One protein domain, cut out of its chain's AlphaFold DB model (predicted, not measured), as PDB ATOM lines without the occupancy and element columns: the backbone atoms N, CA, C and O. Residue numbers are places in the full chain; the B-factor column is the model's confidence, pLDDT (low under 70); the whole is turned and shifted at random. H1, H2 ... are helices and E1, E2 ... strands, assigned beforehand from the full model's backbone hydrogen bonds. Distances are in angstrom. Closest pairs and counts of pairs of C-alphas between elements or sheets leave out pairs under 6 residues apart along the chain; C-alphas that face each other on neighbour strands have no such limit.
ATOM      1  N   LYS A   7      31.175  28.449 -29.233       95.69
ATOM      2  CA  LYS A   7      32.353  27.839 -28.599       95.69
ATOM      3  C   LYS A   7      33.084  28.851 -27.727       95.69
ATOM      4  O   LYS A   7      33.295  28.579 -26.549       95.69
ATOM      5  N   ASP A   8      33.381  30.023 -28.276       95.94
ATOM      6  CA  ASP A   8      34.099  31.058 -27.533       95.94
ATOM      7  C   ASP A   8      33.225  31.628 -26.412       95.94
ATOM      8  O   ASP A   8      33.713  31.864 -25.307       95.94
ATOM      9  N   TRP A   9      31.909  31.744 -26.640       96.56
ATOM     10  CA  TRP A   9      30.981  32.102 -25.568       96.56
ATOM     11  C   TRP A   9      31.010  31.091 -24.417       96.56
ATOM     12  O   TRP A   9      31.026  31.486 -23.255       96.56
ATOM     13  N   HIS A  10      31.042  29.788 -24.706       96.44
ATOM     14  CA  HIS A  10      31.088  28.759 -23.667       96.44
ATOM     15  C   HIS A  10      32.362  28.840 -22.813       96.44
ATOM     16  O   HIS A  10      32.285  28.721 -21.587       96.44
ATOM     17  N   VAL A  11      33.513  29.083 -23.450       96.75
ATOM     18  CA  VAL A  11      34.792  29.291 -22.755       96.75
ATOM     19  C   VAL A  11      34.694  30.506 -21.832       96.75
ATOM     20  O   VAL A  11      34.836  30.360 -20.619       96.75
ATOM     21  N   LEU A  12      34.328  31.672 -22.373       95.88
ATOM     22  CA  LEU A  12      34.224  32.906 -21.592       95.88
ATOM     23  C   LEU A  12      33.193  32.801 -20.459       95.88
ATOM     24  O   LEU A  12      33.433  33.269 -19.349       95.88
ATOM     25  N   LYS A  13      32.036  32.177 -20.709       95.12
ATOM     26  CA  LYS A  13      31.000  31.964 -19.689       95.12
ATOM     27  C   LYS A  13      31.559  31.201 -18.487       95.12
ATOM     28  O   LYS A  13      31.249  31.547 -17.349       95.12
ATOM     29  N   SER A  14      32.384  30.189 -18.746       95.69
ATOM     30  CA  SER A  14      33.019  29.378 -17.705       95.69
ATOM     31  C   SER A  14      34.043  30.191 -16.911       95.69
ATOM     32  O   SER A  14      34.118  30.073 -15.692       95.69
ATOM     33  N   GLU A  15      34.804  31.058 -17.580       94.56
ATOM     34  CA  GLU A  15      35.732  31.983 -16.919       94.56
ATOM     35  C   GLU A  15      34.993  32.971 -16.012       94.56
ATOM     36  O   GLU A  15      35.373  33.120 -14.854       94.56
ATOM     37  N   GLU A  27      19.692  50.406  -9.105       97.44
ATOM     38  CA  GLU A  27      18.715  50.814 -10.117       97.44
ATOM     39  C   GLU A  27      19.145  52.127 -10.780       97.44
ATOM     40  O   GLU A  27      19.705  53.001 -10.118       97.44
ATOM     41  N   ARG A  28      18.830  52.272 -12.072       96.50
ATOM     42  CA  ARG A  28      19.209  53.386 -12.962       96.50
ATOM     43  C   ARG A  28      20.690  53.440 -13.354       96.50
ATOM     44  O   ARG A  28      21.069  54.329 -14.111       96.50
ATOM     45  N   GLU A  29      21.512  52.492 -12.911       97.38
ATOM     46  CA  GLU A  29      22.866  52.318 -13.444       97.38
ATOM     47  C   GLU A  29      22.837  51.596 -14.797       97.38
ATOM     48  O   GLU A  29      21.942  50.795 -15.080       97.38
ATOM     49  N   ILE A  30      23.851  51.859 -15.621       96.81
ATOM     50  CA  ILE A  30      24.110  51.109 -16.849       96.81
ATOM     51  C   ILE A  30      25.342  50.248 -16.615       96.81
ATOM     52  O   ILE A  30      26.401  50.759 -16.257       96.81
ATOM     53  N   TRP A  31      25.199  48.947 -16.842       96.00
ATOM     54  CA  TRP A  31      26.272  47.973 -16.681       96.00
ATOM     55  C   TRP A  31      26.589  47.304 -18.007       96.00
ATOM     56  O   TRP A  31      25.689  46.991 -18.781       96.00
ATOM     57  N   TRP A  32      27.869  47.056 -18.262       94.94
ATOM     58  CA  TRP A  32      28.277  46.172 -19.348       94.94
ATOM     59  C   TRP A  32      28.119  44.728 -18.881       94.94
ATOM     60  O   TRP A  32      28.789  44.286 -17.946       94.94
ATOM     61  N   CYS A  33      27.182  44.016 -19.500       94.75
ATOM     62  CA  CYS A  33      26.844  42.644 -19.154       94.75
ATOM     63  C   CYS A  33      27.138  41.729 -20.335       94.75
ATOM     64  O   CYS A  33      26.704  42.018 -21.451       94.75
ATOM     65  N   SER A  34      27.811  40.610 -20.076       95.75
ATOM     66  CA  SER A  34      27.945  39.520 -21.040       95.75
ATOM     67  C   SER A  34      26.592  38.830 -21.215       95.75
ATOM     68  O   SER A  34      26.146  38.101 -20.334       95.75
ATOM     69  N   LEU A  35      25.918  39.105 -22.333       95.44
ATOM     70  CA  LEU A  35      24.631  38.498 -22.699       95.44
ATOM     71  C   LEU A  35      24.803  37.189 -23.476       95.44
ATOM     72  O   LEU A  35      23.850  36.423 -23.591       95.44
ATOM     73  N   GLY A  36      26.005  36.948 -24.001       96.06
ATOM     74  CA  GLY A  36      26.339  35.729 -24.721       96.06
ATOM     75  C   GLY A  36      25.939  35.725 -26.189       96.06
ATOM     76  O   GLY A  36      25.529  36.738 -26.756       96.06
ATOM     77  N   GLU A  37      26.101  34.560 -26.802       95.56
ATOM     78  CA  GLU A  37      25.648  34.253 -28.154       95.56
ATOM     79  C   GLU A  37      24.447  33.305 -28.058       95.56
ATOM     80  O   GLU A  37      24.584  32.178 -27.576       95.56
ATOM     81  N   ASN A  38      23.278  33.766 -28.501       94.75
ATOM     82  CA  ASN A  38      21.987  33.154 -28.214       94.75
ATOM     83  C   ASN A  38      21.282  32.647 -29.483       94.75
ATOM     84  O   ASN A  38      21.678  32.931 -30.623       94.75
ATOM     85  N   ILE A  39      20.234  31.848 -29.270       94.44
ATOM     86  CA  ILE A  39      19.466  31.185 -30.327       94.44
ATOM     87  C   ILE A  39      18.269  32.030 -30.782       94.44
ATOM     88  O   ILE A  39      17.726  32.853 -30.047       94.44
ATOM     89  N   GLY A  40      17.812  31.790 -32.012       90.19
ATOM     90  CA  GLY A  40      16.600  32.415 -32.539       90.19
ATOM     91  C   GLY A  40      16.691  33.943 -32.597       90.19
ATOM     92  O   GLY A  40      17.558  34.490 -33.277       90.19
ATOM     93  N   PHE A  41      15.757  34.612 -31.915       88.88
ATOM     94  CA  PHE A  41      15.613  36.074 -31.899       88.88
ATOM     95  C   PHE A  41      16.009  36.709 -30.557       88.88
ATOM     96  O   PHE A  41      15.693  37.874 -30.312       88.88
ATOM     97  N   GLU A  42      16.666  35.951 -29.679       92.50
ATOM     98  CA  GLU A  42      17.182  36.472 -28.417       92.50
ATOM     99  C   GLU A  42      18.268  37.530 -28.650       92.50
ATOM    100  O   GLU A  42      18.951  37.561 -29.677       92.50
ATOM    101  N   GLN A  43      18.416  38.448 -27.695       91.25
ATOM    102  CA  GLN A  43      19.362  39.541 -27.845       91.25
ATOM    103  C   GLN A  43      20.786  39.065 -27.544       91.25
ATOM    104  O   GLN A  43      21.155  38.880 -26.390       91.25
ATOM    105  N   ASP A  44      21.607  38.948 -28.584       94.06
ATOM    106  CA  ASP A  44      23.025  38.600 -28.436       94.06
ATOM    107  C   ASP A  44      23.859  39.761 -27.922       94.06
ATOM    108  O   ASP A  44      23.579  40.922 -28.244       94.06
ATOM    109  N   GLY A  45      24.943  39.432 -27.232       93.75
ATOM    110  CA  GLY A  45      26.085  40.288 -26.966       93.75
ATOM    111  C   GLY A  45      26.855  40.730 -28.213       93.75
ATOM    112  O   GLY A  45      26.531  40.360 -29.340       93.75
ATOM    113  N   LYS A  46      27.880  41.564 -28.027       89.69
ATOM    114  CA  LYS A  46      28.827  41.952 -29.083       89.69
ATOM    115  C   LYS A  46      30.263  41.937 -28.560       89.69
ATOM    116  O   LYS A  46      30.480  41.941 -27.351       89.69
ATOM    117  N   ASN A  47      31.219  42.012 -29.487       90.31
ATOM    118  CA  ASN A  47      32.659  42.041 -29.213       90.31
ATOM    119  C   ASN A  47      33.155  40.761 -28.514       90.31
ATOM    120  O   ASN A  47      32.405  39.805 -28.340       90.31
ATOM    121  N   GLU A  48      34.424  40.756 -28.108       92.44
ATOM    122  CA  GLU A  48      35.111  39.603 -27.501       92.44
ATOM    123  C   GLU A  48      34.445  39.103 -26.211       92.44
ATOM    124  O   GLU A  48      34.498  37.919 -25.898       92.44
ATOM    125  N   LYS A  49      33.776  39.996 -25.472       94.81
ATOM    126  CA  LYS A  49      33.121  39.673 -24.195       94.81
ATOM    127  C   LYS A  49      31.646  39.302 -24.315       94.81
ATOM    128  O   LYS A  49      30.977  39.134 -23.290       94.81
ATOM    129  N   PHE A  50      31.124  39.227 -25.542       96.00
ATOM    130  CA  PHE A  50      29.704  39.010 -25.816       96.00
ATOM    131  C   PHE A  50      28.822  39.940 -24.972       96.00
ATOM    132  O   PHE A  50      27.850  39.516 -24.345       96.00
ATOM    133  N   GLU A  51      29.176  41.224 -24.926       95.56
ATOM    134  CA  GLU A  51      28.639  42.178 -23.962       95.56
ATOM    135  C   GLU A  51      27.738  43.241 -24.585       95.56
ATOM    136  O   GLU A  51      27.822  43.555 -25.777       95.56
ATOM    137  N   ARG A  52      26.861  43.805 -23.751       95.38
ATOM    138  CA  ARG A  52      26.084  45.007 -24.053       95.38
ATOM    139  C   ARG A  52      25.898  45.877 -22.824       95.38
ATOM    140  O   ARG A  52      25.855  45.353 -21.713       95.38
ATOM    141  N   PRO A  53      25.690  47.186 -23.026       96.31
ATOM    142  CA  PRO A  53      25.164  48.028 -21.972       96.31
ATOM    143  C   PRO A  53      23.732  47.595 -21.635       96.31
ATOM    144  O   PRO A  53      22.891  47.455 -22.523       96.31
ATOM    145  N   VAL A  54      23.454  47.396 -20.353       96.81
ATOM    146  CA  VAL A  54      22.150  47.028 -19.800       96.81
ATOM    147  C   VAL A  54      21.772  48.062 -18.750       96.81
ATOM    148  O   VAL A  54      22.511  48.280 -17.792       96.81
ATOM    149  N   LEU A  55      20.618  48.702 -18.929       97.31
ATOM    150  CA  LEU A  55      20.035  49.581 -17.921       97.31
ATOM    151  C   LEU A  55      19.391  48.730 -16.829       97.31
ATOM    152  O   LEU A  55      18.485  47.949 -17.115       97.31
ATOM    153  N   ILE A  56      19.806  48.916 -15.583       97.44
ATOM    154  CA  ILE A  56      19.206  48.245 -14.432       97.44
ATOM    155  C   ILE A  56      17.913  48.969 -14.066       97.44
ATOM    156  O   ILE A  56      17.941  50.076 -13.534       97.44
ATOM    157  N   LEU A  57      16.765  48.347 -14.336       97.50
ATOM    158  CA  LEU A  57      15.462  48.922 -14.004       97.50
ATOM    159  C   LEU A  57      15.053  48.657 -12.563       97.50
ATOM    160  O   LEU A  57      14.525  49.550 -11.908       97.50
ATOM    161  N   ARG A  58      15.259  47.425 -12.089       97.19
ATOM    162  CA  ARG A  58      14.820  47.005 -10.757       97.19
ATOM    163  C   ARG A  58      15.802  46.031 -10.132       97.19
ATOM    164  O   ARG A  58      16.177  45.049 -10.768       97.19
ATOM    165  N   LYS A  59      16.175  46.259  -8.876       96.00
ATOM    166  CA  LYS A  59      17.019  45.347  -8.098       96.00
ATOM    167  C   LYS A  59      16.150  44.380  -7.298       96.00
ATOM    168  O   LYS A  59      15.244  44.807  -6.591       96.00
ATOM    169  N   PHE A  60      16.445  43.082  -7.386       95.06
ATOM    170  CA  PHE A  60      15.759  42.064  -6.585       95.06
ATOM    171  C   PHE A  60      16.576  41.658  -5.356       95.06
ATOM    172  O   PHE A  60      16.025  41.543  -4.267       95.06
ATOM    173  N   ASN A  61      17.889  41.466  -5.513       92.06
ATOM    174  CA  ASN A  61      18.823  41.163  -4.423       92.06
ATOM    175  C   ASN A  61      20.261  41.575  -4.818       92.06
ATOM    176  O   ASN A  61      20.444  42.365  -5.743       92.06
ATOM    177  N   CYS A  62      21.289  41.104  -4.103       89.25
ATOM    178  CA  CYS A  62      22.692  41.428  -4.392       89.25
ATOM    179  C   CYS A  62      23.231  40.852  -5.713       89.25
ATOM    180  O   CYS A  62      24.203  41.401  -6.218       89.25
ATOM    181  N   GLY A  63      22.610  39.810  -6.278       89.81
ATOM    182  CA  GLY A  63      23.074  39.119  -7.488       89.81
ATOM    183  C   GLY A  63      22.084  39.124  -8.658       89.81
ATOM    184  O   GLY A  63      22.413  38.635  -9.731       89.81
ATOM    185  N   MET A  64      20.879  39.669  -8.477       93.56
ATOM    186  CA  MET A  64      19.814  39.602  -9.476       93.56
ATOM    187  C   MET A  64      19.098  40.941  -9.651       93.56
ATOM    188  O   MET A  64      18.686  41.596  -8.686       93.56
ATOM    189  N   PHE A  65      18.899  41.316 -10.911       96.06
ATOM    190  CA  PHE A  65      18.157  42.501 -11.311       96.06
ATOM    191  C   PHE A  65      17.341  42.250 -12.578       96.06
ATOM    192  O   PHE A  65      17.634  41.350 -13.359       96.06
ATOM    193  N   PHE A  66      16.327  43.083 -12.786       97.06
ATOM    194  CA  PHE A  66      15.649  43.230 -14.065       97.06
ATOM    195  C   PHE A  66      16.288  44.381 -14.836       97.06
ATOM    196  O   PHE A  66      16.395  45.495 -14.310       97.06
ATOM    197  N   GLY A  67      16.722  44.121 -16.067       96.31
ATOM    198  CA  GLY A  67      17.412  45.109 -16.885       96.31
ATOM    199  C   GLY A  67      16.983  45.094 -18.345       96.31
ATOM    200  O   GLY A  67      16.491  44.088 -18.852       96.31
ATOM    201  N   ILE A  68      17.174  46.231 -19.012       95.81
ATOM    202  CA  ILE A  68      16.897  46.403 -20.440       95.81
ATOM    203  C   ILE A  68      18.226  46.522 -21.192       95.81
ATOM    204  O   ILE A  68      18.964  47.483 -20.949       95.81
ATOM    205  N   PRO A  69      18.542  45.600 -22.118       94.50
ATOM    206  CA  PRO A  69      19.713  45.730 -22.969       94.50
ATOM    207  C   PRO A  69      19.535  46.900 -23.938       94.50
ATOM    208  O   PRO A  69      18.506  47.050 -24.596       94.50
ATOM    209  N   LEU A  70      20.563  47.731 -24.034       93.00
ATOM    210  CA  LEU A  70      20.582  48.899 -24.896       93.00
ATOM    211  C   LEU A  70      21.201  48.551 -26.256       93.00
ATOM    212  O   LEU A  70      22.031  47.647 -26.411       93.00
TER     213      LEU A  70
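What this domain is: This is residues 7 to 15 and 27 to 70 of the 84 residues of a protein of Parcubacteria group bacterium GW2011_GWF2_38_76 (UniProt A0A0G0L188). A strongly twisted sheet of three strands has one short helix, H1, off one end, and a long loop, residues 35 to 50, at that same end. The 53 printed residues hold H1, E1, E2, E3 in that order, class mixed; the antiparallel sheet, order E1, E2, E3, is a meander, each strand the neighbour of the one before. The whole is only just compact, close to loose, radius of gyration of the C-alphas 11.8 A, spanning 32 by 24 by 17 A.

Where its parts are: H1, residues 7 to 15, begins at C-alpha 7 (32.353, 27.839, -28.599) and measures 12.8 A. E1 is residues 30 to 34, 12.9 A. E2, residues 51 to 59, 19.9 A, bends by 60 degrees at residue 55. E3, residues 65 to 69, 12.2 A, ends at C-alpha 69 (19.713, 45.730, -22.969).

How they stand to each other: H1 is not on the sheet, and is apart from E2 and E3; its O i to N i+4 pairs are within hydrogen-bond range. Hairpin E1 and E2 has N 31 and O 54 within hydrogen-bond range, 2.9 A; hairpin E2 and E3 has N 66 and O 58, 2.8 A.

The domain as a whole: Residues 16 to 26 are not printed; C-alphas 15 and 27 are 26.3 A apart. Link E1 to E2 is long. No printed residue is under 70 in pLDDT.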